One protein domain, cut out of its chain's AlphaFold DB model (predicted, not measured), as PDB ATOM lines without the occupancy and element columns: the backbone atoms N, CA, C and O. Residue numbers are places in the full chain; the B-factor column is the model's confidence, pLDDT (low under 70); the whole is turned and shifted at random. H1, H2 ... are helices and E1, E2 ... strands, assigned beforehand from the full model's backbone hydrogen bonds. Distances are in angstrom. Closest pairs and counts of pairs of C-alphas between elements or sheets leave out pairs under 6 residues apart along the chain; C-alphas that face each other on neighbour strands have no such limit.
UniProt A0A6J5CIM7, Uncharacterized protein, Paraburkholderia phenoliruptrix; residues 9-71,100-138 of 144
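This is residues 9 to 71 and 100 to 138 of the 144 residues of an uncharacterized protein of Paraburkholderia phenoliruptrix (UniProt A0A6J5CIM7). One antiparallel sheet of seven strands twists and curls into an open trough, with E1, E7 and E2 in one wall, E4, E5 and E6 in the other, and E3 bending between them. Residues 119 to 131 bridge the mouth of the trough from E6 back to E7, while the small H1 packs on the wall of E1, E7 and E2, and H2 lies in the loop beyond the end of E2. The 102 printed residues run H1 E1 E2 H2 E3 E4 E5 E6 E7, and the sheet's order is E1 - E7 - E2 - E3 - E4 - E5 - E6. The class is mostly strand, though under half of the residues are in named elements. The whole is compact, with a radius of gyration of the C-alphas of 13.0 A and spans of 34 by 33 by 28 A.

Start at H1, residues 9 to 12, which is on the sheet at a height of 7.7 A; it lies only just over E2, residues 32 to 35, with 3 C-alphas falling on that strand. The closest C-alphas of H1 and E2 are those of Ile 11 and Ala 34, 7.3 A apart. Look next at edge strand E1, residues 18 to 21, where N 19 is 2.9 A from O 136 of E7, residues 132 to 137. On the other side of E7 is E2, with N 34 and O 133 2.8 A apart. H2, residues 39 to 43, is not on the sheet; its one O i to N i+4 pair is within hydrogen-bond range, while H1 is too short for such a pair. E3, residues 51 to 58, bends by 66 degrees at residue 55; N 33 of E2 is 2.8 A from its O 52. E3 and E4, residues 61 to 66, form a hairpin, with N 55 and O 63 2.8 A apart. Beyond the cut, E5, residues 102 to 108, is antiparallel to E4, with N 62 and O 106 2.9 A apart. E5 and edge strand E6, residues 114 to 118, form a second hairpin, with N 107 and O 115 2.8 A apart. Residues 116 to 117 of E6 also pair with residues 124 to 125, antiparallel.

Find C-alpha 9 at (152.248, 139.674, 149.831), where H1 begins. E3 runs 20.0 A from C-alpha 51 at (155.894, 143.522, 142.394), E4 16.0 A, E5 20.3 A and E6 13.3 A. E7 runs 15.9 A to C-alpha 137 at (165.925, 140.182, 150.507).

The C-alphas farthest apart are those of Gly 15 and Gly 122, 36.7 A. Residues 72 to 99 are not printed, and C-alphas 71 and 100 are 14.9 A apart across this cut. Residues 119 to 131 make the long link, E6 to E7. Residues 68 to 71 and residue 100 of the model have pLDDT under 70.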
ATOM      1  N   PRO A   9     152.399 139.542 148.380       85.38
ATOM      2  CA  PRO A   9     152.248 139.674 149.831       85.38
ATOM      3  C   PRO A   9     153.409 139.077 150.635       85.38
ATOM      4  O   PRO A   9     153.702 139.545 151.732       85.38
ATOM      5  N   ASP A  10     154.075 138.043 150.115       83.88
ATOM      6  CA  ASP A  10     155.137 137.334 150.835       83.88
ATOM      7  C   ASP A  10     156.422 138.163 150.948       83.88
ATOM      8  O   ASP A  10     157.216 137.939 151.865       83.88
ATOM      9  N   ILE A  11     156.568 139.181 150.087       86.44
ATOM     10  CA  ILE A  11     157.611 140.214 150.180       86.44
ATOM     11  C   ILE A  11     157.472 141.042 151.452       86.44
ATOM     12  O   ILE A  11     158.471 141.516 151.974       86.44
ATOM     13  N   GLN A  12     156.259 141.219 151.974       88.75
ATOM     14  CA  GLN A  12     156.006 142.094 153.122       88.75
ATOM     15  C   GLN A  12     156.254 141.403 154.476       88.75
ATOM     16  O   GLN A  12     156.027 142.003 155.525       88.75
ATOM     17  N   ARG A  13     156.730 140.148 154.485       85.00
ATOM     18  CA  ARG A  13     157.076 139.407 155.712       85.00
ATOM     19  C   ARG A  13     158.449 139.836 156.244       85.00
ATOM     20  O   ARG A  13     159.446 139.128 156.079       85.00
ATOM     21  N   ILE A  14     158.479 141.013 156.870       83.31
ATOM     22  CA  ILE A  14     159.685 141.607 157.465       83.31
ATOM     23  C   ILE A  14     160.259 140.688 158.552       83.31
ATOM     24  O   ILE A  14     159.508 140.126 159.347       83.31
ATOM     25  N   GLY A  15     161.586 140.537 158.583       76.38
ATOM     26  CA  GLY A  15     162.299 139.718 159.576       76.38
ATOM     27  C   GLY A  15     162.198 138.209 159.333       76.38
ATOM     28  O   GLY A  15     162.793 137.431 160.066       76.38
ATOM     29  N   GLN A  16     161.456 137.796 158.302       78.12
ATOM     30  CA  GLN A  16     161.504 136.440 157.763       78.12
ATOM     31  C   GLN A  16     162.202 136.484 156.412       78.12
ATOM     32  O   GLN A  16     163.320 136.016 156.289       78.12
ATOM     33  N   ASN A  17     161.579 137.133 155.421       77.25
ATOM     34  CA  ASN A  17     162.021 137.068 154.026       77.25
ATOM     35  C   ASN A  17     162.811 138.280 153.565       77.25
ATOM     36  O   ASN A  17     163.695 138.189 152.706       77.25
ATOM     37  N   THR A  18     162.458 139.425 154.118       88.38
ATOM     38  CA  THR A  18     162.910 140.718 153.642       88.38
ATOM     39  C   THR A  18     163.075 141.671 154.811       88.38
ATOM     40  O   THR A  18     162.612 141.427 155.929       88.38
ATOM     41  N   PHE A  19     163.690 142.807 154.528       91.12
ATOM     42  CA  PHE A  19     163.566 143.994 155.350       91.12
ATOM     43  C   PHE A  19     163.116 145.172 154.496       91.12
ATOM     44  O   PHE A  19     163.353 145.225 153.284       91.12
ATOM     45  N   ARG A  20     162.420 146.107 155.139       93.75
ATOM     46  CA  ARG A  20     161.882 147.296 154.487       93.75
ATOM     47  C   ARG A  20     162.969 148.356 154.354       93.75
ATOM     48  O   ARG A  20     163.652 148.664 155.327       93.75
ATOM     49  N   LEU A  21     163.086 148.936 153.166       95.44
ATOM     50  CA  LEU A  21     163.927 150.099 152.905       95.44
ATOM     51  C   LEU A  21     163.114 151.374 153.127       95.44
ATOM     52  O   LEU A  21     161.910 151.417 152.847       95.44
ATOM     53  N   SER A  22     163.774 152.416 153.626       93.38
ATOM     54  CA  SER A  22     163.095 153.682 153.926       93.38
ATOM     55  C   SER A  22     163.084 154.616 152.721       93.38
ATOM     56  O   SER A  22     162.099 155.321 152.505       93.38
ATOM     57  N   ASN A  23     164.150 154.593 151.913       93.06
ATOM     58  CA  ASN A  23     164.351 155.558 150.839       93.06
ATOM     59  C   ASN A  23     164.702 154.902 149.494       93.06
ATOM     60  O   ASN A  23     165.455 153.929 149.458       93.06
ATOM     61  N   PRO A  24     164.259 155.487 148.361       94.56
ATOM     62  CA  PRO A  24     164.663 155.035 147.028       94.56
ATOM     63  C   PRO A  24     166.178 155.053 146.790       94.56
ATOM     64  O   PRO A  24     166.682 154.243 146.025       94.56
ATOM     65  N   SER A  25     166.916 155.943 147.461       93.62
ATOM     66  CA  SER A  25     168.382 156.020 147.370       93.62
ATOM     67  C   SER A  25     169.099 154.809 147.971       93.62
ATOM     68  O   SER A  25     170.287 154.624 147.735       93.62
ATOM     69  N   GLU A  26     168.407 153.998 148.771       95.38
ATOM     70  CA  GLU A  26     168.966 152.772 149.343       95.38
ATOM     71  C   GLU A  26     168.843 151.578 148.393       95.38
ATOM     72  O   GLU A  26     169.460 150.544 148.664       95.38
ATOM     73  N   LEU A  27     168.050 151.704 147.319       96.62
ATOM     74  CA  LEU A  27     167.787 150.624 146.377       96.62
ATOM     75  C   LEU A  27     169.068 150.162 145.685       96.62
ATOM     76  O   LEU A  27     169.963 150.943 145.363       96.62
ATOM     77  N   ARG A  28     169.124 148.861 145.432       95.94
ATOM     78  CA  ARG A  28     170.171 148.166 144.689       95.94
ATOM     79  C   ARG A  28     169.526 147.194 143.702       95.94
ATOM     80  O   ARG A  28     168.395 146.758 143.929       95.94
ATOM     81  N   PRO A  29     170.236 146.805 142.631       96.31
ATOM     82  CA  PRO A  29     169.807 145.699 141.785       96.31
ATOM     83  C   PRO A  29     169.462 144.455 142.618       96.31
ATOM     84  O   PRO A  29     170.224 144.064 143.501       96.31
ATOM     85  N   GLY A  30     168.303 143.858 142.344       92.62
ATOM     86  CA  GLY A  30     167.733 142.732 143.087       92.62
ATOM     87  C   GLY A  30     166.722 143.114 144.175       92.62
ATOM     88  O   GLY A  30     165.990 142.236 144.637       92.62
ATOM     89  N   ASP A  31     166.634 144.391 144.560       95.12
ATOM     90  CA  ASP A  31     165.594 144.867 145.479       95.12
ATOM     91  C   ASP A  31     164.211 144.867 144.817       95.12
ATOM     92  O   ASP A  31     164.069 144.820 143.592       95.12
ATOM     93  N   ILE A  32     163.169 144.917 145.643       94.94
ATOM     94  CA  ILE A  32     161.785 144.743 145.217       94.94
ATOM     95  C   ILE A  32     160.962 145.982 145.549       94.94
ATOM     96  O   ILE A  32     160.992 146.495 146.668       94.94
ATOM     97  N   LEU A  33     160.159 146.411 144.579       96.12
ATOM     98  CA  LEU A  33     159.103 147.395 144.752       96.12
ATOM     99  C   LEU A  33     157.767 146.659 144.839       96.12
ATOM    100  O   LEU A  33     157.320 146.053 143.866       96.12
ATOM    101  N   ALA A  34     157.112 146.720 145.991       94.19
ATOM    102  CA  ALA A  34     155.836 146.067 146.250       94.19
ATOM    103  C   ALA A  34     154.685 147.081 146.165       94.19
ATOM    104  O   ALA A  34     154.602 148.005 146.974       94.19
ATOM    105  N   LEU A  35     153.789 146.932 145.183       92.25
ATOM    106  CA  LEU A  35     152.667 147.853 144.970       92.25
ATOM    107  C   LEU A  35     151.578 147.617 146.021       92.25
ATOM    108  O   LEU A  35     150.807 146.659 145.915       92.25
ATOM    109  N   ALA A  36     151.542 148.484 147.030       93.56
ATOM    110  CA  ALA A  36     150.760 148.285 148.252       93.56
ATOM    111  C   ALA A  36     149.929 149.506 148.678       93.56
ATOM    112  O   ALA A  36     149.035 149.375 149.511       93.56
ATOM    113  N   ARG A  37     150.209 150.698 148.141       95.31
ATOM    114  CA  ARG A  37     149.550 151.948 148.560       95.31
ATOM    115  C   ARG A  37     148.594 152.514 147.509       95.31
ATOM    116  O   ARG A  37     148.046 153.594 147.714       95.31
ATOM    117  N   ASP A  38     148.395 151.806 146.405       91.69
ATOM    118  CA  ASP A  38     147.342 152.087 145.430       91.69
ATOM    119  C   ASP A  38     145.958 151.663 145.963       91.69
ATOM    120  O   ASP A  38     145.838 151.095 147.048       91.69
ATOM    121  N   SER A  39     144.888 151.898 145.201       89.50
ATOM    122  CA  SER A  39     143.520 151.607 145.656       89.50
ATOM    123  C   SER A  39     143.299 150.139 146.043       89.50
ATOM    124  O   SER A  39     142.600 149.865 147.019       89.50
ATOM    125  N   LYS A  40     143.915 149.186 145.331       83.44
ATOM    126  CA  LYS A  40     143.786 147.755 145.636       83.44
ATOM    127  C   LYS A  40     144.579 147.360 146.880       83.44
ATOM    128  O   LYS A  40     144.085 146.571 147.690       83.44
ATOM    129  N   GLY A  41     145.775 147.917 147.054       86.25
ATOM    130  CA  GLY A  41     146.539 147.770 148.284       86.25
ATOM    131  C   GLY A  41     145.787 148.337 149.491       86.25
ATOM    132  O   GLY A  41     145.569 147.618 150.464       86.25
ATOM    133  N   GLN A  42     145.255 149.559 149.395       91.19
ATOM    134  CA  GLN A  42     144.456 150.184 150.461       91.19
ATOM    135  C   GLN A  42     143.218 149.352 150.830       91.19
ATOM    136  O   GLN A  42     142.970 149.100 152.008       91.19
ATOM    137  N   ALA A  43     142.494 148.829 149.835       88.94
ATOM    138  CA  ALA A  43     141.332 147.963 150.058       88.94
ATOM    139  C   ALA A  43     141.667 146.640 150.775       88.94
ATOM    140  O   ALA A  43     140.772 145.963 151.274       88.94
ATOM    141  N   THR A  44     142.944 146.253 150.817       87.06
ATOM    142  CA  THR A  44     143.423 145.024 151.465       87.06
ATOM    143  C   THR A  44     144.321 145.300 152.673       87.06
ATOM    144  O   THR A  44     145.063 144.415 153.095       87.06
ATOM    145  N   GLY A  45     144.256 146.511 153.237       90.62
ATOM    146  CA  GLY A  45     145.035 146.891 154.420       90.62
ATOM    147  C   GLY A  45     146.529 147.069 154.139       90.62
ATOM    148  O   GLY A  45     147.353 146.799 155.005       90.62
ATOM    149  N   GLY A  46     146.887 147.483 152.922       90.12
ATOM    150  CA  GLY A  46     148.272 147.656 152.488       90.12
ATOM    151  C   GLY A  46     148.913 146.385 151.933       90.12
ATOM    152  O   GLY A  46     150.136 146.322 151.824       90.12
ATOM    153  N   ARG A  47     148.129 145.358 151.577       88.56
ATOM    154  CA  ARG A  47     148.686 144.120 151.026       88.56
ATOM    155  C   ARG A  47     149.135 144.323 149.580       88.56
ATOM    156  O   ARG A  47     148.336 144.654 148.699       88.56
ATOM    157  N   ALA A  48     150.409 144.053 149.324       88.56
ATOM    158  CA  ALA A  48     150.972 144.124 147.992       88.56
ATOM    159  C   ALA A  48     150.323 143.088 147.069       88.56
ATOM    160  O   ALA A  48     150.104 141.936 147.444       88.56
ATOM    161  N   HIS A  49     150.015 143.494 145.842       84.31
ATOM    162  CA  HIS A  49     149.359 142.620 144.863       84.31
ATOM    163  C   HIS A  49     150.083 142.573 143.512       84.31
ATOM    164  O   HIS A  49     149.656 141.841 142.619       84.31
ATOM    165  N   HIS A  50     151.151 143.352 143.368       86.62
ATOM    166  CA  HIS A  50     152.059 143.364 142.232       86.62
ATOM    167  C   HIS A  50     153.461 143.728 142.733       86.62
ATOM    168  O   HIS A  50     153.587 144.460 143.718       86.62
ATOM    169  N   ILE A  51     154.499 143.211 142.073       89.88
ATOM    170  CA  ILE A  51     155.894 143.522 142.394       89.88
ATOM    171  C   ILE A  51     156.672 143.897 141.139       89.88
ATOM    172  O   ILE A  51     156.363 143.444 140.039       89.88
ATOM    173  N   GLN A  52     157.710 144.696 141.336       93.12
ATOM    174  CA  GLN A  52     158.734 144.986 140.342       93.12
ATOM    175  C   GLN A  52     160.104 144.713 140.966       93.12
ATOM    176  O   GLN A  52     160.279 144.895 142.172       93.12
ATOM    177  N   VAL A  53     161.064 144.272 140.160       94.44
ATOM    178  CA  VAL A  53     162.433 143.977 140.600       94.44
ATOM    179  C   VAL A  53     163.369 145.032 140.034       94.44
ATOM    180  O   VAL A  53     163.359 145.270 138.829       94.44
ATOM    181  N   VAL A  54     164.181 145.646 140.890       97.25
ATOM    182  CA  VAL A  54     165.206 146.614 140.494       97.25
ATOM    183  C   VAL A  54     166.314 145.909 139.724       97.25
ATOM    184  O   VAL A  54     166.860 144.907 140.181       97.25
ATOM    185  N   THR A  55     166.694 146.458 138.576       97.06
ATOM    186  CA  THR A  55     167.811 145.972 137.753       97.06
ATOM    187  C   THR A  55     168.949 146.987 137.651       97.06
ATOM    188  O   THR A  55     170.085 146.595 137.394       97.06
ATOM    189  N   GLY A  56     168.684 148.267 137.919       97.62
ATOM    190  CA  GLY A  56     169.684 149.335 137.899       97.62
ATOM    191  C   GLY A  56     169.244 150.547 138.714       97.62
ATOM    192  O   GLY A  56     168.051 150.805 138.860       97.62
ATOM    193  N   THR A  57     170.202 151.292 139.266       97.25
ATOM    194  CA  THR A  57     169.943 152.476 140.100       97.25
ATOM    195  C   THR A  57     170.993 153.559 139.877       97.25
ATOM    196  O   THR A  57     172.183 153.264 139.771       97.25
ATOM    197  N   SER A  58     170.560 154.814 139.875       95.19
ATOM    198  CA  SER A  58     171.376 156.025 139.964       95.19
ATOM    199  C   SER A  58     170.608 157.112 140.722       95.19
ATOM    200  O   SER A  58     169.423 156.954 141.021       95.19
ATOM    201  N   ASP A  59     171.243 158.258 140.974       91.88
ATOM    202  CA  ASP A  59     170.610 159.386 141.676       91.88
ATOM    203  C   ASP A  59     169.349 159.930 140.981       91.88
ATOM    204  O   ASP A  59     168.499 160.562 141.615       91.88
ATOM    205  N   ALA A  60     169.226 159.700 139.671       95.19
ATOM    206  CA  ALA A  60     168.137 160.219 138.850       95.19
ATOM    207  C   ALA A  60     167.233 159.127 138.260       95.19
ATOM    208  O   ALA A  60     166.207 159.467 137.665       95.19
ATOM    209  N   ARG A  61     167.594 157.843 138.378       96.69
ATOM    210  CA  ARG A  61     166.915 156.759 137.657       96.69
ATOM    211  C   ARG A  61     166.926 155.433 138.415       96.69
ATOM    212  O   ARG A  61     167.934 155.057 138.998       96.69
ATOM    213  N   ILE A  62     165.820 154.701 138.340       98.25
ATOM    214  CA  ILE A  62     165.694 153.316 138.808       98.25
ATOM    215  C   ILE A  62     165.151 152.493 137.643       98.25
ATOM    216  O   ILE A  62     164.064 152.781 137.152       98.25
ATOM    217  N   ASP A  63     165.890 151.483 137.207       98.19
ATOM    218  CA  ASP A  63     165.472 150.536 136.175       98.19
ATOM    219  C   ASP A  63     164.858 149.297 136.816       98.19
ATOM    220  O   ASP A  63     165.341 148.819 137.847       98.19
ATOM    221  N   ILE A  64     163.781 148.788 136.215       96.12
ATOM    222  CA  ILE A  64     163.024 147.658 136.752       96.12
ATOM    223  C   ILE A  64     162.643 146.640 135.681       96.12
ATOM    224  O   ILE A  64     162.478 146.968 134.502       96.12
ATOM    225  N   TYR A  65     162.421 145.410 136.137       92.56
ATOM    226  CA  TYR A  65     161.607 144.403 135.465       92.56
ATOM    227  C   TYR A  65     160.293 144.187 136.207       92.56
ATOM    228  O   TYR A  65     160.229 144.271 137.434       92.56
ATOM    229  N   GLN A  66     159.237 143.881 135.457       85.06
ATOM    230  CA  GLN A  66     157.910 143.628 136.009       85.06
ATOM    231  C   GLN A  66     157.151 142.551 135.243       85.06
ATOM    232  O   GLN A  66     157.402 142.303 134.062       85.06
ATOM    233  N   GLY A  67     156.188 141.939 135.929       75.31
ATOM    234  CA  GLY A  67     155.235 141.041 135.295       75.31
ATOM    235  C   GLY A  67     154.263 141.813 134.405       75.31
ATOM    236  O   GLY A  67     153.827 142.910 134.748       75.31
ATOM    237  N   ASN A  68     153.907 141.227 133.265       67.12
ATOM    238  CA  ASN A  68     152.864 141.766 132.404       67.12
ATOM    239  C   ASN A  68     151.481 141.289 132.885       67.12
ATOM    240  O   ASN A  68     151.308 140.128 133.267       67.12
ATOM    241  N   SER A  69     150.484 142.167 132.819       52.12
ATOM    242  CA  SER A  69     149.069 141.833 132.963       52.12
ATOM    243  C   SER A  69     148.306 142.273 131.708       52.12
ATOM    244  O   SER A  69     147.731 143.361 131.675       52.12
ATOM    245  N   ASP A  70     148.300 141.449 130.656       48.03
ATOM    246  CA  ASP A  70     147.501 141.710 129.458       48.03
ATOM    247  C   ASP A  70     146.024 141.430 129.773       48.03
ATOM    248  O   ASP A  70     145.620 140.320 130.144       48.03
ATOM    249  N   TRP A  71     145.196 142.460 129.597       38.53
ATOM    250  CA  TRP A  71     143.742 142.436 129.748       38.53
ATOM    251  C   TRP A  71     143.054 141.301 128.970       38.53
ATOM    252  O   TRP A  71     141.980 140.848 129.378       38.53
ATOM    253  N   ALA A 100     156.598 137.443 128.630       69.81
ATOM    254  CA  ALA A 100     157.923 137.985 128.864       69.81
ATOM    255  C   ALA A 100     157.826 139.159 129.859       69.81
ATOM    256  O   ALA A 100     156.905 139.977 129.734       69.81
ATOM    257  N   PRO A 101     158.743 139.248 130.838       78.00
ATOM    258  CA  PRO A 101     158.827 140.409 131.709       78.00
ATOM    259  C   PRO A 101     158.956 141.690 130.886       78.00
ATOM    260  O   PRO A 101     159.687 141.737 129.894       78.00
ATOM    261  N   GLU A 102     158.257 142.735 131.309       84.81
ATOM    262  CA  GLU A 102     158.411 144.063 130.729       84.81
ATOM    263  C   GLU A 102     159.459 144.855 131.498       84.81
ATOM    264  O   GLU A 102     159.703 144.630 132.686       84.81
ATOM    265  N   THR A 103     160.057 145.824 130.815       92.00
ATOM    266  CA  THR A 103     161.060 146.711 131.393       92.00
ATOM    267  C   THR A 103     160.449 148.085 131.628       92.00
ATOM    268  O   THR A 103     159.591 148.554 130.873       92.00
ATOM    269  N   GLY A 104     160.869 148.741 132.697       94.62
ATOM    270  CA  GLY A 104     160.409 150.079 133.029       94.62
ATOM    271  C   GLY A 104     161.500 150.876 133.711       94.62
ATOM    272  O   GLY A 104     162.545 150.342 134.083       94.62
ATOM    273  N   GLN A 105     161.241 152.163 133.870       97.31
ATOM    274  CA  GLN A 105     162.138 153.074 134.558       97.31
ATOM    275  C   GLN A 105     161.339 154.069 135.395       97.31
ATOM    276  O   GLN A 105     160.316 154.589 134.944       97.31
ATOM    277  N   PHE A 106     161.831 154.364 136.593       98.00
ATOM    278  CA  PHE A 106     161.452 155.548 137.349       98.00
ATOM    279  C   PHE A 106     162.524 156.611 137.163       98.00
ATOM    280  O   PHE A 106     163.713 156.323 137.268       98.00
ATOM    281  N   THR A 107     162.108 157.846 136.919       97.69
ATOM    282  CA  THR A 107     162.991 159.003 136.772       97.69
ATOM    283  C   THR A 107     162.649 160.058 137.807       97.69
ATOM    284  O   THR A 107     161.470 160.342 138.046       97.69
ATOM    285  N   ARG A 108     163.677 160.650 138.413       95.62
ATOM    286  CA  ARG A 108     163.510 161.690 139.424       95.62
ATOM    287  C   ARG A 108     163.057 162.992 138.764       95.62
ATOM    288  O   ARG A 108     163.758 163.554 137.929       95.62
ATOM    289  N   GLY A 109     161.872 163.456 139.140       90.19
ATOM    290  CA  GLY A 109     161.299 164.724 138.708       90.19
ATOM    291  C   GLY A 109     161.534 165.854 139.714       90.19
ATOM    292  O   GLY A 109     162.158 165.685 140.766       90.19
ATOM    293  N   ALA A 110     160.984 167.028 139.400       87.75
ATOM    294  CA  ALA A 110     161.004 168.180 140.295       87.75
ATOM    295  C   ALA A 110     160.340 167.860 141.649       87.75
ATOM    296  O   ALA A 110     159.376 167.096 141.721       87.75
ATOM    297  N   GLY A 111     160.864 168.442 142.730       86.62
ATOM    298  CA  GLY A 111     160.340 168.218 144.082       86.62
ATOM    299  C   GLY A 111     160.603 166.815 144.642       86.62
ATOM    300  O   GLY A 111     159.971 166.425 145.616       86.62
ATOM    301  N   GLY A 112     161.513 166.039 144.038       86.75
ATOM    302  CA  GLY A 112     161.878 164.703 144.520       86.75
ATOM    303  C   GLY A 112     160.874 163.602 144.178       86.75
ATOM    304  O   GLY A 112     161.038 162.477 144.649       86.75
ATOM    305  N   ARG A 113     159.866 163.908 143.351       93.88
ATOM    306  CA  ARG A 113     158.903 162.929 142.838       93.88
ATOM    307  C   ARG A 113     159.573 161.920 141.911       93.88
ATOM    308  O   ARG A 113     160.605 162.215 141.308       93.88
ATOM    309  N   TRP A 114     158.938 160.770 141.733       97.38
ATOM    310  CA  TRP A 114     159.433 159.726 140.838       97.38
ATOM    311  C   TRP A 114     158.375 159.346 139.812       97.38
ATOM    312  O   TRP A 114     157.358 158.725 140.135       97.38
ATOM    313  N   ASP A 115     158.646 159.729 138.570       97.12
ATOM    314  CA  ASP A 115     157.775 159.504 137.423       97.12
ATOM    315  C   ASP A 115     158.170 158.186 136.750       97.12
ATOM    316  O   ASP A 115     159.350 157.910 136.563       97.12
ATOM    317  N   TYR A 116     157.193 157.363 136.397       96.38
ATOM    318  CA  TYR A 116     157.391 156.056 135.782       96.38
ATOM    319  C   TYR A 116     157.167 156.100 134.275       96.38
ATOM    320  O   TYR A 116     156.285 156.810 133.782       96.38
ATOM    321  N   ARG A 117     157.919 155.261 133.561       96.06
ATOM    322  CA  ARG A 117     157.712 154.913 132.159       96.06
ATOM    323  C   ARG A 117     157.884 153.410 131.964       96.06
ATOM    324  O   ARG A 117     158.900 152.842 132.353       96.06
ATOM    325  N   ASN A 118     156.931 152.790 131.284       92.50
ATOM    326  CA  ASN A 118     157.080 151.459 130.718       92.50
ATOM    327  C   ASN A 118     157.830 151.569 129.380       92.50
ATOM    328  O   ASN A 118     157.408 152.315 128.493       92.50
ATOM    329  N   ASN A 119     158.935 150.847 129.214       91.88
ATOM    330  CA  ASN A 119     159.743 150.936 127.994       91.88
ATOM    331  C   ASN A 119     159.153 150.118 126.838       91.88
ATOM    332  O   ASN A 119     159.433 150.420 125.681       91.88
ATOM    333  N   ASN A 120     158.333 149.110 127.140       85.19
ATOM    334  CA  ASN A 120     157.690 148.245 126.157       85.19
ATOM    335  C   ASN A 120     156.422 148.895 125.582       85.19
ATOM    336  O   ASN A 120     156.222 148.882 124.371       85.19
ATOM    337  N   THR A 121     155.577 149.485 126.432       85.31
ATOM    338  CA  THR A 121     154.292 150.085 126.020       85.31
ATOM    339  C   THR A 121     154.345 151.603 125.853       85.31
ATOM    340  O   THR A 121     153.433 152.190 125.275       85.31
ATOM    341  N   GLY A 122     155.378 152.268 126.378       90.56
ATOM    342  CA  GLY A 122     155.483 153.730 126.396       90.56
ATOM    343  C   GLY A 122     154.564 154.422 127.409       90.56
ATOM    344  O   GLY A 122     154.604 155.647 127.507       90.56
ATOM    345  N   SER A 123     153.758 153.666 128.167       88.88
ATOM    346  CA  SER A 123     152.875 154.199 129.211       88.88
ATOM    347  C   SER A 123     153.674 154.932 130.287       88.88
ATOM    348  O   SER A 123     154.753 154.483 130.677       88.88
ATOM    349  N   THR A 124     153.142 156.050 130.780       94.06
ATOM    350  CA  THR A 124     153.776 156.860 131.821       94.06
ATOM    351  C   THR A 124     152.830 157.125 132.982       94.06
ATOM    352  O   THR A 124     151.611 157.190 132.815       94.06
ATOM    353  N   GLN A 125     153.397 157.293 134.176       93.94
ATOM    354  CA  GLN A 125     152.641 157.677 135.363       93.94
ATOM    355  C   GLN A 125     153.463 158.603 136.257       93.94
ATOM    356  O   GLN A 125     154.573 158.273 136.667       93.94
ATOM    357  N   THR A 126     152.907 159.766 136.579       95.69
ATOM    358  CA  THR A 126     153.571 160.776 137.412       95.69
ATOM    359  C   THR A 126     153.548 160.386 138.886       95.69
ATOM    360  O   THR A 126     152.528 159.908 139.383       95.69
ATOM    361  N   ASP A 127     154.663 160.628 139.577       95.19
ATOM    362  CA  ASP A 127     154.827 160.498 141.028       95.19
ATOM    363  C   ASP A 127     154.233 159.206 141.615       95.19
ATOM    364  O   ASP A 127     153.436 159.222 142.556       95.19
ATOM    365  N   CYS A 128     154.570 158.066 141.017       94.25
ATOM    366  CA  CYS A 128     153.944 156.788 141.354       94.25
ATOM    367  C   CYS A 128     154.839 155.851 142.161       94.25
ATOM    368  O   CYS A 128     154.317 154.899 142.737       94.25
ATOM    369  N   LEU A 129     156.138 156.139 142.317       96.75
ATOM    370  CA  LEU A 129     156.997 155.339 143.205       96.75
ATOM    371  C   LEU A 129     156.466 155.326 144.645       96.75
ATOM    372  O   LEU A 129     156.570 154.319 145.334       96.75
ATOM    373  N   LYS A 130     155.821 156.414 145.087       95.75
ATOM    374  CA  LYS A 130     155.198 156.516 146.418       95.75
ATOM    375  C   LYS A 130     154.104 155.477 146.677       95.75
ATOM    376  O   LYS A 130     153.743 155.265 147.838       95.75
ATOM    377  N   LEU A 131     153.560 154.869 145.616       95.62
ATOM    378  CA  LEU A 131     152.567 153.798 145.700       95.62
ATOM    379  C   LEU A 131     153.195 152.456 146.107       95.62
ATOM    380  O   LEU A 131     152.486 151.536 146.525       95.62
ATOM    381  N   PHE A 132     154.518 152.350 145.997       96.12
ATOM    382  CA  PHE A 132     155.275 151.153 146.305       96.12
ATOM    383  C   PHE A 132     155.887 151.225 147.702       96.12
ATOM    384  O   PHE A 132     156.270 152.279 148.212       96.12
ATOM    385  N   GLU A 133     155.996 150.059 148.314       96.44
ATOM    386  CA  GLU A 133     156.872 149.807 149.445       96.44
ATOM    387  C   GLU A 133     158.157 149.146 148.951       96.44
ATOM    388  O   GLU A 133     158.126 148.342 148.021       96.44
ATOM    389  N   LEU A 134     159.286 149.493 149.560       97.00
ATOM    390  CA  LEU A 134     160.606 149.074 149.105       97.00
ATOM    391  C   LEU A 134     161.148 147.984 150.027       97.00
ATOM    392  O   LEU A 134     161.127 148.151 151.248       97.00
ATOM    393  N   TYR A 135     161.643 146.892 149.452       95.25
ATOM    394  CA  TYR A 135     162.126 145.736 150.203       95.25
ATOM    395  C   TYR A 135     163.442 145.206 149.644       95.25
ATOM    396  O   TYR A 135     163.638 145.157 148.431       95.25
ATOM    397  N   ARG A 136     164.309 144.739 150.543       93.06
ATOM    398  CA  ARG A 136     165.493 143.946 150.210       93.06
ATOM    399  C   ARG A 136     165.361 142.547 150.790       93.06
ATOM    400  O   ARG A 136     164.853 142.374 151.895       93.06
ATOM    401  N   TRP A 137     165.842 141.560 150.046       87.62
ATOM    402  CA  TRP A 137     165.925 140.182 150.507       87.62
ATOM    403  C   TRP A 137     166.867 140.006 151.690       87.62
ATOM    404  O   TRP A 137     167.966 140.556 151.714       87.62
ATOM    405  N   ASN A 138     166.463 139.148 152.620       82.56
ATOM    406  CA  ASN A 138     167.244 138.787 153.792       82.56
ATOM    407  C   ASN A 138     167.935 137.417 153.641       82.56
ATOM    408  O   ASN A 138     167.939 136.611 154.564       82.56
TER     409      ASN A 138